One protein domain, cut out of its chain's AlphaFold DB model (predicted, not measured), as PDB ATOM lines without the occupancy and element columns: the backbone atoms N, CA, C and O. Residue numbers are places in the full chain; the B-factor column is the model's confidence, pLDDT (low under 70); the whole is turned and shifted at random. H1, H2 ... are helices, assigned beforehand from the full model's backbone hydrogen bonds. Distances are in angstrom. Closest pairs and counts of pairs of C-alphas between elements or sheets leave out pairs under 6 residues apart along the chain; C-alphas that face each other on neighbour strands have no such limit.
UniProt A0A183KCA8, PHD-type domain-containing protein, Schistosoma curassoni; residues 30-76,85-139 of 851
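This is residues 30 to 76 and 85 to 139 of the 851 residues of the protein "PHD-type domain-containing protein" of Schistosoma curassoni (UniProt A0A183KCA8). One long helix, H6, runs the length of the domain, and two shorter helices, H5 and H2, pack one after the other along it. H4 packs on H2, H1 on H5, and H3 is near H6; the turn between H5 and H6 sticks out at one end with residues 107 to 113. The 102 printed residues include six named helices, H1 to H6 in chain order, and no named strand: the class is all helix. The whole is compact, with a radius of gyration of the C-alphas of 14.2 A and spans of 45 by 30 by 24 A.

H1, residues 33 to 36, only just touches H5, residues 97 to 105, with 3 pairs of C-alphas within 8 A; the closest are Glu 34 and Val 99, 6.3 A apart. H2, residues 41 to 50, touches H6, residues 111 to 139, at a shallow tilt of 15 degrees, the same way; their closest C-alphas, Ile 48 and Leu 133, are 5.8 A apart. H3, residues 59 to 64, touches no helix but is near H6. H4, residues 85 to 94, touches H2 at a shallow tilt of 30 degrees, opposite ways, with the C-alphas of Ala 43 and Leu 94 closest at 4.9 A. H4 and H6 are apart. H5 and H6 form a helical hairpin at a shallow tilt of 12 degrees; H6 touches H5 with residues 111 to 122 alone, and the closest C-alphas are Ile 105 and Met 114, 7.1 A apart. Every O i to N i+4 pair is within hydrogen-bond range in H2, H3, H4 and H6, against 3 of 5 in H5; H1 is too short for such a pair.

H1 begins at C-alpha 33, (254.904, 232.150, 143.238). H2 is 14.0 A long, H4 14.6 A, H5 13.6 A and H6 41.9 A; H6 ends at C-alpha 139, (267.929, 223.192, 171.882).

The C-alphas farthest apart, Ser 109 and Arg 139, are 46.5 A apart. Residues 77 to 84 are not printed, and C-alphas 76 and 85 are 14.7 A apart across this cut. Of the links printed whole, none is long. The pLDDT is under 70 at 21 residues, among them 52 to 57 and 66 to 72.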
ATOM      1  N   ARG A  30     247.799 229.850 149.112       88.31
ATOM      2  CA  ARG A  30     249.036 230.451 148.597       88.31
ATOM      3  C   ARG A  30     248.963 230.537 147.070       88.31
ATOM      4  O   ARG A  30     248.349 229.656 146.467       88.31
ATOM      5  N   SER A  31     249.599 231.539 146.467       92.81
ATOM      6  CA  SER A  31     249.809 231.584 145.012       92.81
ATOM      7  C   SER A  31     250.847 230.550 144.548       92.81
ATOM      8  O   SER A  31     251.517 229.913 145.366       92.81
ATOM      9  N   LEU A  32     251.002 230.402 143.228       94.06
ATOM     10  CA  LEU A  32     252.069 229.599 142.632       94.06
ATOM     11  C   LEU A  32     253.459 230.159 142.993       94.06
ATOM     12  O   LEU A  32     254.335 229.415 143.430       94.06
ATOM     13  N   LEU A  33     253.638 231.481 142.918       93.31
ATOM     14  CA  LEU A  33     254.904 232.150 143.238       93.31
ATOM     15  C   LEU A  33     255.269 232.080 144.741       93.31
ATOM     16  O   LEU A  33     256.441 231.930 145.075       93.31
ATOM     17  N   GLU A  34     254.281 232.046 145.652       92.94
ATOM     18  CA  GLU A  34     254.459 231.724 147.092       92.94
ATOM     19  C   GLU A  34     254.912 230.268 147.368       92.94
ATOM     20  O   GLU A  34     255.133 229.884 148.527       92.94
ATOM     21  N   ILE A  35     254.974 229.428 146.329       93.00
ATOM     22  CA  ILE A  35     255.368 228.016 146.391       93.00
ATOM     23  C   ILE A  35     256.662 227.745 145.606       93.00
ATOM     24  O   ILE A  35     257.460 226.929 146.061       93.00
ATOM     25  N   LEU A  36     256.889 228.411 144.469       94.56
ATOM     26  CA  LEU A  36     258.102 228.235 143.656       94.56
ATOM     27  C   LEU A  36     259.334 228.959 144.231       94.56
ATOM     28  O   LEU A  36     260.457 228.471 144.079       94.56
ATOM     29  N   LEU A  37     259.144 230.106 144.892       95.12
ATOM     30  CA  LEU A  37     260.244 230.848 145.514       95.12
ATOM     31  C   LEU A  37     260.705 230.199 146.836       95.12
ATOM     32  O   LEU A  37     259.887 229.618 147.561       95.12
ATOM     33  N   PRO A  38     261.994 230.337 147.213       95.56
ATOM     34  CA  PRO A  38     262.479 229.943 148.535       95.56
ATOM     35  C   PRO A  38     261.719 230.679 149.648       95.56
ATOM     36  O   PRO A  38     261.224 231.792 149.454       95.56
ATOM     37  N   ARG A  39     261.629 230.073 150.837       93.19
ATOM     38  CA  ARG A  39     260.902 230.635 151.987       93.19
ATOM     39  C   ARG A  39     261.460 231.999 152.392       93.19
ATOM     40  O   ARG A  39     262.664 232.152 152.572       93.19
ATOM     41  N   SER A  40     260.552 232.946 152.625       92.50
ATOM     42  CA  SER A  40     260.879 234.285 153.124       92.50
ATOM     43  C   SER A  40     261.769 234.259 154.369       92.50
ATOM     44  O   SER A  40     261.490 233.556 155.349       92.50
ATOM     45  N   ALA A  41     262.817 235.081 154.330       91.38
ATOM     46  CA  ALA A  41     263.769 235.237 155.416       91.38
ATOM     47  C   ALA A  41     263.101 235.828 156.673       91.38
ATOM     48  O   ALA A  41     263.314 235.315 157.773       91.38
ATOM     49  N   SER A  42     262.204 236.810 156.515       89.00
ATOM     50  CA  SER A  42     261.438 237.411 157.618       89.00
ATOM     51  C   SER A  42     260.506 236.393 158.292       89.00
ATOM     52  O   SER A  42     260.366 236.371 159.517       89.00
ATOM     53  N   ALA A  43     259.913 235.478 157.515       90.50
ATOM     54  CA  ALA A  43     259.049 234.419 158.029       90.50
ATOM     55  C   ALA A  43     259.834 233.377 158.845       90.50
ATOM     56  O   ALA A  43     259.310 232.834 159.823       90.50
ATOM     57  N   LEU A  44     261.088 233.097 158.468       90.56
ATOM     58  CA  LEU A  44     261.988 232.222 159.224       90.56
ATOM     59  C   LEU A  44     262.547 232.925 160.472       90.56
ATOM     60  O   LEU A  44     262.490 232.338 161.554       90.56
ATOM     61  N   GLU A  45     262.987 234.185 160.366       87.94
ATOM     62  CA  GLU A  45     263.368 235.021 161.517       87.94
ATOM     63  C   GLU A  45     262.236 235.080 162.547       87.94
ATOM     64  O   GLU A  45     262.459 234.848 163.737       87.94
ATOM     65  N   TRP A  46     261.006 235.353 162.109       87.38
ATOM     66  CA  TRP A  46     259.869 235.470 163.012       87.38
ATOM     67  C   TRP A  46     259.569 234.148 163.731       87.38
ATOM     68  O   TRP A  46     259.260 234.166 164.921       87.38
ATOM     69  N   LEU A  47     259.735 232.989 163.075       87.38
ATOM     70  CA  LEU A  47     259.645 231.683 163.747       87.38
ATOM     71  C   LEU A  47     260.762 231.463 164.779       87.38
ATOM     72  O   LEU A  47     260.491 230.884 165.829       87.38
ATOM     73  N   ILE A  48     261.984 231.930 164.512       86.81
ATOM     74  CA  ILE A  48     263.111 231.857 165.454       86.81
ATOM     75  C   ILE A  48     262.830 232.748 166.678       86.81
ATOM     76  O   ILE A  48     262.838 232.272 167.815       86.81
ATOM     77  N   ARG A  49     262.476 234.021 166.452       81.88
ATOM     78  CA  ARG A  49     262.125 235.009 167.494       81.88
ATOM     79  C   ARG A  49     260.869 234.633 168.285       81.88
ATOM     80  O   ARG A  49     260.717 235.060 169.430       81.88
ATOM     81  N   LEU A  50     259.962 233.849 167.702       80.25
ATOM     82  CA  LEU A  50     258.753 233.355 168.365       80.25
ATOM     83  C   LEU A  50     259.075 232.375 169.505       80.25
ATOM     84  O   LEU A  50     258.291 232.277 170.450       80.25
ATOM     85  N   ASP A  51     260.199 231.659 169.446       72.50
ATOM     86  CA  ASP A  51     260.601 230.703 170.486       72.50
ATOM     87  C   ASP A  51     261.452 231.305 171.616       72.50
ATOM     88  O   ASP A  51     261.610 230.662 172.652       72.50
ATOM     89  N   GLY A  52     261.882 232.566 171.484       59.56
ATOM     90  CA  GLY A  52     262.313 233.395 172.616       59.56
ATOM     91  C   GLY A  52     263.658 233.036 173.257       59.56
ATOM     92  O   GLY A  52     263.893 233.433 174.398       59.56
ATOM     93  N   ASP A  53     264.535 232.312 172.557       60.78
ATOM     94  CA  ASP A  53     265.948 232.214 172.947       60.78
ATOM     95  C   ASP A  53     266.620 233.603 172.819       60.78
ATOM     96  O   ASP A  53     266.358 234.309 171.843       60.78
ATOM     97  N   PRO A  54     267.496 234.009 173.761       47.81
ATOM     98  CA  PRO A  54     268.159 235.319 173.735       47.81
ATOM     99  C   PRO A  54     269.263 235.435 172.670       47.81
ATOM    100  O   PRO A  54     269.678 236.547 172.348       47.81
ATOM    101  N   ASP A  55     269.696 234.319 172.077       55.50
ATOM    102  CA  ASP A  55     270.510 234.322 170.858       55.50
ATOM    103  C   ASP A  55     269.578 234.628 169.665       55.50
ATOM    104  O   ASP A  55     268.990 233.732 169.058       55.50
ATOM    105  N   ILE A  56     269.373 235.912 169.369       67.38
ATOM    106  CA  ILE A  56     268.233 236.411 168.570       67.38
ATOM    107  C   ILE A  56     268.432 236.329 167.033       67.38
ATOM    108  O   ILE A  56     267.632 236.882 166.282       67.38
ATOM    109  N   ILE A  57     269.412 235.535 166.569       69.00
ATOM    110  CA  ILE A  57     270.133 235.614 165.270       69.00
ATOM    111  C   ILE A  57     271.277 236.650 165.347       69.00
ATOM    112  O   ILE A  57     271.035 237.757 165.824       69.00
ATOM    113  N   PRO A  58     272.518 236.329 164.909       70.69
ATOM    114  CA  PRO A  58     273.627 237.289 164.902       70.69
ATOM    115  C   PRO A  58     273.393 238.445 163.926       70.69
ATOM    116  O   PRO A  58     272.885 238.229 162.825       70.69
ATOM    117  N   ASP A  59     273.848 239.653 164.268       69.94
ATOM    118  CA  ASP A  59     273.616 240.832 163.423       69.94
ATOM    119  C   ASP A  59     274.295 240.751 162.043       69.94
ATOM    120  O   ASP A  59     273.815 241.353 161.087       69.94
ATOM    121  N   SER A  60     275.329 239.919 161.875       70.31
ATOM    122  CA  SER A  60     275.880 239.595 160.550       70.31
ATOM    123  C   SER A  60     274.857 238.913 159.631       70.31
ATOM    124  O   SER A  60     274.752 239.274 158.466       70.31
ATOM    125  N   TYR A  61     274.041 237.987 160.146       70.94
ATOM    126  CA  TYR A  61     272.955 237.364 159.378       70.94
ATOM    127  C   TYR A  61     271.817 238.358 159.116       70.94
ATOM    128  O   TYR A  61     271.202 238.312 158.052       70.94
ATOM    129  N   ARG A  62     271.548 239.272 160.061       72.00
ATOM    130  CA  ARG A  62     270.575 240.355 159.857       72.00
ATOM    131  C   ARG A  62     270.990 241.270 158.707       72.00
ATOM    132  O   ARG A  62     270.174 241.528 157.827       72.00
ATOM    133  N   ASN A  63     272.246 241.706 158.702       71.50
ATOM    134  CA  ASN A  63     272.779 242.616 157.694       71.50
ATOM    135  C   ASN A  63     272.903 241.927 156.325       71.50
ATOM    136  O   ASN A  63     272.439 242.476 155.333       71.50
ATOM    137  N   ASN A  64     273.430 240.698 156.266       76.75
ATOM    138  CA  ASN A  64     273.602 239.959 155.005       76.75
ATOM    139  C   ASN A  64     272.281 239.696 154.256       76.75
ATOM    140  O   ASN A  64     272.284 239.561 153.035       76.75
ATOM    141  N   PHE A  65     271.154 239.602 154.972       77.31
ATOM    142  CA  PHE A  65     269.847 239.287 154.388       77.31
ATOM    143  C   PHE A  65     268.820 240.431 154.481       77.31
ATOM    144  O   PHE A  65     267.655 240.207 154.152       77.31
ATOM    145  N   ASN A  66     269.242 241.644 154.869       67.56
ATOM    146  CA  ASN A  66     268.400 242.840 155.041       67.56
ATOM    147  C   ASN A  66     267.167 242.609 155.950       67.56
ATOM    148  O   ASN A  66     266.042 242.984 155.622       67.56
ATOM    149  N   LEU A  67     267.372 241.965 157.103       69.12
ATOM    150  CA  LEU A  67     266.307 241.635 158.062       69.12
ATOM    151  C   LEU A  67     265.989 242.802 159.010       69.12
ATOM    152  O   LEU A  67     266.475 242.853 160.145       69.12
ATOM    153  N   ASP A  68     265.148 243.733 158.561       63.41
ATOM    154  CA  ASP A  68     264.716 244.890 159.352       63.41
ATOM    155  C   ASP A  68     264.115 244.503 160.716       63.41
ATOM    156  O   ASP A  68     262.937 244.149 160.847       63.41
ATOM    157  N   ALA A  69     264.909 244.687 161.776       58.12
ATOM    158  CA  ALA A  69     264.502 244.476 163.167       58.12
ATOM    159  C   ALA A  69     263.226 245.252 163.548       58.12
ATOM    160  O   ALA A  69     262.462 244.796 164.402       58.12
ATOM    161  N   ASN A  70     263.011 246.403 162.902       57.62
ATOM    162  CA  ASN A  70     261.884 247.309 163.116       57.62
ATOM    163  C   ASN A  70     260.613 246.878 162.361       57.62
ATOM    164  O   ASN A  70     259.512 247.174 162.820       57.62
ATOM    165  N   ASN A  71     260.755 246.154 161.242       62.28
ATOM    166  CA  ASN A  71     259.630 245.639 160.452       62.28
ATOM    167  C   ASN A  71     259.175 244.242 160.923       62.28
ATOM    168  O   ASN A  71     258.038 243.845 160.666       62.28
ATOM    169  N   CYS A  72     260.017 243.503 161.657       64.81
ATOM    170  CA  CYS A  72     259.668 242.204 162.234       64.81
ATOM    171  C   CYS A  72     258.534 242.318 163.290       64.81
ATOM    172  O   CYS A  72     258.751 242.895 164.362       64.81
ATOM    173  N   PRO A  73     257.339 241.724 163.070       72.69
ATOM    174  CA  PRO A  73     256.200 241.879 163.977       72.69
ATOM    175  C   PRO A  73     256.459 241.338 165.397       72.69
ATOM    176  O   PRO A  73     257.091 240.288 165.555       72.69
ATOM    177  N   PRO A  74     255.914 241.980 166.452       67.38
ATOM    178  CA  PRO A  74     256.208 241.622 167.837       67.38
ATOM    179  C   PRO A  74     255.766 240.193 168.185       67.38
ATOM    180  O   PRO A  74     254.601 239.820 168.044       67.38
ATOM    181  N   THR A  75     256.700 239.398 168.710       67.88
ATOM    182  CA  THR A  75     256.463 238.011 169.149       67.88
ATOM    183  C   THR A  75     255.948 237.908 170.592       67.88
ATOM    184  O   THR A  75     255.573 236.827 171.052       67.88
ATOM    185  N   THR A  76     255.902 239.027 171.322       58.47
ATOM    186  CA  THR A  76     255.582 239.094 172.754       58.47
ATOM    187  C   THR A  76     254.075 239.168 173.032       58.47
ATOM    188  O   THR A  76     253.345 240.021 172.532       58.47
ATOM    189  N   HIS A  85     245.568 231.831 166.185       69.88
ATOM    190  CA  HIS A  85     245.130 232.327 164.877       69.88
ATOM    191  C   HIS A  85     245.897 233.588 164.459       69.88
ATOM    192  O   HIS A  85     246.266 233.709 163.298       69.88
ATOM    193  N   PHE A  86     246.177 234.508 165.392       67.88
ATOM    194  CA  PHE A  86     246.920 235.737 165.089       67.88
ATOM    195  C   PHE A  86     248.336 235.412 164.596       67.88
ATOM    196  O   PHE A  86     248.721 235.818 163.507       67.88
ATOM    197  N   GLN A  87     249.048 234.549 165.327       77.62
ATOM    198  CA  GLN A  87     250.359 234.023 164.932       77.62
ATOM    199  C   GLN A  87     250.342 233.315 163.568       77.62
ATOM    200  O   GLN A  87     251.304 233.417 162.809       77.62
ATOM    201  N   SER A  88     249.256 232.612 163.235       79.31
ATOM    202  CA  SER A  88     249.102 231.982 161.920       79.31
ATOM    203  C   SER A  88     248.878 232.990 160.788       79.31
ATOM    204  O   SER A  88     249.262 232.695 159.659       79.31
ATOM    205  N   LEU A  89     248.273 234.151 161.066       84.94
ATOM    206  CA  LEU A  89     248.127 235.238 160.095       84.94
ATOM    207  C   LEU A  89     249.457 235.970 159.888       84.94
ATOM    208  O   LEU A  89     249.868 236.125 158.746       84.94
ATOM    209  N   THR A  90     250.160 236.331 160.968       87.44
ATOM    210  CA  THR A  90     251.475 236.998 160.907       87.44
ATOM    211  C   THR A  90     252.503 236.169 160.137       87.44
ATOM    212  O   THR A  90     253.199 236.689 159.272       87.44
ATOM    213  N   TYR A  91     252.565 234.858 160.389       87.56
ATOM    214  CA  TYR A  91     253.428 233.974 159.606       87.56
ATOM    215  C   TYR A  91     253.010 233.929 158.126       87.56
ATOM    216  O   TYR A  91     253.862 234.005 157.248       87.56
ATOM    217  N   LYS A  92     251.700 233.859 157.838       88.00
ATOM    218  CA  LYS A  92     251.185 233.825 156.461       88.00
ATOM    219  C   LYS A  92     251.448 235.127 155.691       88.00
ATOM    220  O   LYS A  92     251.664 235.049 154.486       88.00
ATOM    221  N   SER A  93     251.429 236.297 156.335       90.25
ATOM    222  CA  SER A  93     251.783 237.555 155.663       90.25
ATOM    223  C   SER A  93     253.269 237.594 155.317       90.25
ATOM    224  O   SER A  93     253.588 237.801 154.154       90.25
ATOM    225  N   LEU A  94     254.151 237.280 156.274       90.44
ATOM    226  CA  LEU A  94     255.611 237.291 156.076       90.44
ATOM    227  C   LEU A  94     256.092 236.278 155.021       90.44
ATOM    228  O   LEU A  94     257.155 236.442 154.428       90.44
ATOM    229  N   CYS A  95     255.324 235.216 154.745       90.19
ATOM    230  CA  CYS A  95     255.615 234.300 153.637       90.19
ATOM    231  C   CYS A  95     255.548 234.955 152.243       90.19
ATOM    232  O   CYS A  95     256.019 234.338 151.289       90.19
ATOM    233  N   LYS A  96     254.969 236.157 152.104       91.50
ATOM    234  CA  LYS A  96     254.785 236.850 150.817       91.50
ATOM    235  C   LYS A  96     255.941 237.776 150.436       91.50
ATOM    236  O   LYS A  96     255.988 238.209 149.291       91.50
ATOM    237  N   ASP A  97     256.855 238.084 151.348       91.50
ATOM    238  CA  ASP A  97     257.837 239.162 151.164       91.50
ATOM    239  C   ASP A  97     258.737 238.914 149.935       91.50
ATOM    240  O   ASP A  97     258.855 239.782 149.071       91.50
ATOM    241  N   ASN A  98     259.241 237.684 149.765       93.12
ATOM    242  CA  ASN A  98     260.015 237.282 148.580       93.12
ATOM    243  C   ASN A  98     259.220 237.435 147.266       93.12
ATOM    244  O   ASN A  98     259.802 237.773 146.242       93.12
ATOM    245  N   VAL A  99     257.895 237.231 147.281       92.81
ATOM    246  CA  VAL A  99     257.023 237.430 146.105       92.81
ATOM    247  C   VAL A  99     256.920 238.917 145.756       92.81
ATOM    248  O   VAL A  99     257.008 239.282 144.588       92.81
ATOM    249  N   GLN A 100     256.780 239.780 146.768       89.62
ATOM    250  CA  GLN A 100     256.731 241.232 146.576       89.62
ATOM    251  C   GLN A 100     258.061 241.817 146.096       89.62
ATOM    252  O   GLN A 100     258.057 242.863 145.457       89.62
ATOM    253  N   GLU A 101     259.193 241.200 146.433       89.81
ATOM    254  CA  GLU A 101     260.504 241.617 145.934       89.81
ATOM    255  C   GLU A 101     260.766 241.086 144.519       89.81
ATOM    256  O   GLU A 101     261.108 241.868 143.636       89.81
ATOM    257  N   PHE A 102     260.525 239.795 144.264       91.06
ATOM    258  CA  PHE A 102     260.750 239.175 142.952       91.06
ATOM    259  C   PHE A 102     259.913 239.835 141.841       91.06
ATOM    260  O   PHE A 102     260.409 240.052 140.740       91.06
ATOM    261  N   ALA A 103     258.677 240.246 142.145       85.75
ATOM    262  CA  ALA A 103     257.818 240.969 141.204       85.75
ATOM    263  C   ALA A 103     258.290 242.407 140.880       85.75
ATOM    264  O   ALA A 103     257.884 242.957 139.861       85.75
ATOM    265  N   LYS A 104     259.149 243.032 141.703       85.00
ATOM    266  CA  LYS A 104     259.658 244.407 141.475       85.00
ATOM    267  C   LYS A 104     260.817 244.483 140.481       85.00
ATOM    268  O   LYS A 104     261.230 245.582 140.123       85.00
ATOM    269  N   ILE A 105     261.334 243.343 140.022       82.50
ATOM    270  CA  ILE A 105     262.434 243.264 139.043       82.50
ATOM    271  C   ILE A 105     261.987 243.776 137.649       82.50
ATOM    272  O   ILE A 105     262.824 244.034 136.788       82.50
ATOM    273  N   SER A 106     260.679 244.014 137.464       65.69
ATOM    274  CA  SER A 106     259.918 244.294 136.233       65.69
ATOM    275  C   SER A 106     260.344 245.463 135.314       65.69
ATOM    276  O   SER A 106     259.539 245.849 134.474       65.69
ATOM    277  N   ASN A 107     261.537 246.054 135.445       65.19
ATOM    278  CA  ASN A 107     261.989 247.203 134.636       65.19
ATOM    279  C   ASN A 107     263.513 247.229 134.342       65.19
ATOM    280  O   ASN A 107     264.052 248.292 134.039       65.19
ATOM    281  N   VAL A 108     264.246 246.109 134.459       70.44
ATOM    282  CA  VAL A 108     265.728 246.106 134.381       70.44
ATOM    283  C   VAL A 108     266.246 245.322 133.174       70.44
ATOM    284  O   VAL A 108     266.014 244.127 133.069       70.44
ATOM    285  N   SER A 109     267.026 245.967 132.301       72.25
ATOM    286  CA  SER A 109     267.483 245.404 131.016       72.25
ATOM    287  C   SER A 109     268.351 244.136 131.100       72.25
ATOM    288  O   SER A 109     268.407 243.394 130.125       72.25
ATOM    289  N   ASN A 110     268.986 243.846 132.242       83.00
ATOM    290  CA  ASN A 110     269.682 242.576 132.498       83.00
ATOM    291  C   ASN A 110     268.874 241.690 133.465       83.00
ATOM    292  O   ASN A 110     269.244 241.450 134.618       83.00
ATOM    293  N   TRP A 111     267.730 241.236 132.966       80.31
ATOM    294  CA  TRP A 111     266.753 240.408 133.667       80.31
ATOM    295  C   TRP A 111     267.332 239.130 134.266       80.31
ATOM    296  O   TRP A 111     267.052 238.802 135.416       80.31
ATOM    297  N   GLU A 112     268.139 238.409 133.493       82.12
ATOM    298  CA  GLU A 112     268.614 237.072 133.847       82.12
ATOM    299  C   GLU A 112     269.579 237.104 135.035       82.12
ATOM    300  O   GLU A 112     269.429 236.323 135.981       82.12
ATOM    301  N   GLN A 113     270.489 238.084 135.066       84.81
ATOM    302  CA  GLN A 113     271.363 238.307 136.215       84.81
ATOM    303  C   GLN A 113     270.583 238.808 137.443       84.81
ATOM    304  O   GLN A 113     270.889 238.402 138.568       84.81
ATOM    305  N   MET A 114     269.562 239.654 137.263       86.38
ATOM    306  CA  MET A 114     268.729 240.146 138.370       86.38
ATOM    307  C   MET A 114     267.879 239.035 138.993       86.38
ATOM    308  O   MET A 114     267.987 238.791 140.194       86.38
ATOM    309  N   TYR A 115     267.110 238.292 138.197       87.44
ATOM    310  CA  TYR A 115     266.317 237.167 138.691       87.44
ATOM    311  C   TYR A 115     267.199 236.097 139.354       87.44
ATOM    312  O   TYR A 115     266.881 235.646 140.458       87.44
ATOM    313  N   SER A 116     268.340 235.747 138.748       87.19
ATOM    314  CA  SER A 116     269.282 234.771 139.315       87.19
ATOM    315  C   SER A 116     269.906 235.242 140.633       87.19
ATOM    316  O   SER A 116     269.971 234.470 141.589       87.19
ATOM    317  N   SER A 117     270.345 236.503 140.730       89.88
ATOM    318  CA  SER A 117     270.956 237.038 141.959       89.88
ATOM    319  C   SER A 117     269.949 237.175 143.104       89.88
ATOM    320  O   SER A 117     270.237 236.725 144.217       89.88
ATOM    321  N   THR A 118     268.744 237.687 142.841       92.00
ATOM    322  CA  THR A 118     267.665 237.757 143.838       92.00
ATOM    323  C   THR A 118     267.243 236.361 144.307       92.00
ATOM    324  O   THR A 118     267.137 236.121 145.512       92.00
ATOM    325  N   TYR A 119     267.071 235.407 143.384       93.31
ATOM    326  CA  TYR A 119     266.716 234.028 143.726       93.31
ATOM    327  C   TYR A 119     267.813 233.337 144.547       93.31
ATOM    328  O   TYR A 119     267.510 232.719 145.567       93.31
ATOM    329  N   ASN A 120     269.088 233.485 144.173       93.06
ATOM    330  CA  ASN A 120     270.208 232.925 144.935       93.06
ATOM    331  C   ASN A 120     270.277 233.508 146.354       93.06
ATOM    332  O   ASN A 120     270.393 232.746 147.314       93.06
ATOM    333  N   ARG A 121     270.074 234.823 146.524       93.00
ATOM    334  CA  ARG A 121     269.992 235.457 147.852       93.00
ATOM    335  C   ARG A 121     268.842 234.887 148.697       93.00
ATOM    336  O   ARG A 121     269.019 234.656 149.894       93.00
ATOM    337  N   PHE A 122     267.681 234.603 148.095       94.56
ATOM    338  CA  PHE A 122     266.588 233.906 148.787       94.56
ATOM    339  C   PHE A 122     266.964 232.465 149.181       94.56
ATOM    340  O   PHE A 122     266.603 232.024 150.273       94.56
ATOM    341  N   VAL A 123     267.684 231.726 148.326       95.12
ATOM    342  CA  VAL A 123     268.166 230.361 148.619       95.12
ATOM    343  C   VAL A 123     269.150 230.367 149.789       95.12
ATOM    344  O   VAL A 123     268.992 229.575 150.721       95.12
ATOM    345  N   GLU A 124     270.130 231.269 149.775       93.06
ATOM    346  CA  GLU A 124     271.125 231.424 150.840       93.06
ATOM    347  C   GLU A 124     270.474 231.779 152.180       93.06
ATOM    348  O   GLU A 124     270.784 231.151 153.198       93.06
ATOM    349  N   ALA A 125     269.529 232.727 152.182       92.75
ATOM    350  CA  ALA A 125     268.771 233.108 153.372       92.75
ATOM    351  C   ALA A 125     267.914 231.949 153.910       92.75
ATOM    352  O   ALA A 125     267.903 231.692 155.117       92.75
ATOM    353  N   GLU A 126     267.231 231.212 153.025       95.12
ATOM    354  CA  GLU A 126     266.412 230.052 153.388       95.12
ATOM    355  C   GLU A 126     267.254 228.949 154.048       95.12
ATOM    356  O   GLU A 126     266.914 228.489 155.142       95.12
ATOM    357  N   VAL A 127     268.358 228.541 153.413       93.94
ATOM    358  CA  VAL A 127     269.283 227.516 153.929       93.94
ATOM    359  C   VAL A 127     269.856 227.950 155.281       93.94
ATOM    360  O   VAL A 127     269.746 227.220 156.271       93.94
ATOM    361  N   SER A 128     270.384 229.174 155.348       91.69
ATOM    362  CA  SER A 128     270.988 229.767 156.544       91.69
ATOM    363  C   SER A 128     270.041 229.785 157.744       91.69
ATOM    364  O   SER A 128     270.363 229.273 158.822       91.69
ATOM    365  N   LEU A 129     268.841 230.339 157.565       91.69
ATOM    366  CA  LEU A 129     267.870 230.469 158.646       91.69
ATOM    367  C   LEU A 129     267.207 229.126 158.982       91.69
ATOM    368  O   LEU A 129     266.829 228.917 160.136       91.69
ATOM    369  N   MET A 130     267.133 228.169 158.048       93.62
ATOM    370  CA  MET A 130     266.681 226.809 158.358       93.62
ATOM    371  C   MET A 130     267.687 226.044 159.229       93.62
ATOM    372  O   MET A 130     267.268 225.352 160.161       93.62
ATOM    373  N   HIS A 131     269.001 226.196 159.015       92.12
ATOM    374  CA  HIS A 131     270.012 225.661 159.942       92.12
ATOM    375  C   HIS A 131     269.877 226.269 161.347       92.12
ATOM    376  O   HIS A 131     269.948 225.540 162.345       92.12
ATOM    377  N   TYR A 132     269.618 227.578 161.444       89.81
ATOM    378  CA  TYR A 132     269.407 228.241 162.733       89.81
ATOM    379  C   TYR A 132     268.129 227.747 163.430       89.81
ATOM    380  O   TYR A 132     268.169 227.334 164.590       89.81
ATOM    381  N   LEU A 133     267.009 227.680 162.703       90.56
ATOM    382  CA  LEU A 133     265.723 227.186 163.202       90.56
ATOM    383  C   LEU A 133     265.788 225.706 163.626       90.56
ATOM    384  O   LEU A 133     265.252 225.340 164.671       90.56
ATOM    385  N   ARG A 134     266.495 224.842 162.880       91.50
ATOM    386  CA  ARG A 134     266.787 223.461 163.318       91.50
ATOM    387  C   ARG A 134     267.563 223.451 164.630       91.50
ATOM    388  O   ARG A 134     267.244 222.664 165.520       91.50
ATOM    389  N   SER A 135     268.546 224.336 164.772       88.31
ATOM    390  CA  SER A 135     269.383 224.424 165.970       88.31
ATOM    391  C   SER A 135     268.573 224.839 167.203       88.31
ATOM    392  O   SER A 135     268.628 224.136 168.214       88.31
ATOM    393  N   THR A 136     267.743 225.886 167.127       86.81
ATOM    394  CA  THR A 136     266.871 226.302 168.248       86.81
ATOM    395  C   THR A 136     265.825 225.233 168.594       86.81
ATOM    396  O   THR A 136     265.628 224.907 169.770       86.81
ATOM    397  N   ASN A 137     265.225 224.576 167.597       89.69
ATOM    398  CA  ASN A 137     264.302 223.457 167.816       89.69
ATOM    399  C   ASN A 137     264.971 222.245 168.494       89.69
ATOM    400  O   ASN A 137     264.377 221.603 169.372       89.69
ATOM    401  N   MET A 138     266.234 221.964 168.170       87.81
ATOM    402  CA  MET A 138     267.022 220.931 168.847       87.81
ATOM    403  C   MET A 138     267.502 221.367 170.245       87.81
ATOM    404  O   MET A 138     267.594 220.509 171.128       87.81
ATOM    405  N   ARG A 139     267.716 222.669 170.512       85.75
ATOM    406  CA  ARG A 139     267.929 223.192 171.882       85.75
ATOM    407  C   ARG A 139     266.702 222.956 172.764       85.75
ATOM    408  O   ARG A 139     266.843 222.326 173.816       85.75
TER     409      ARG A 139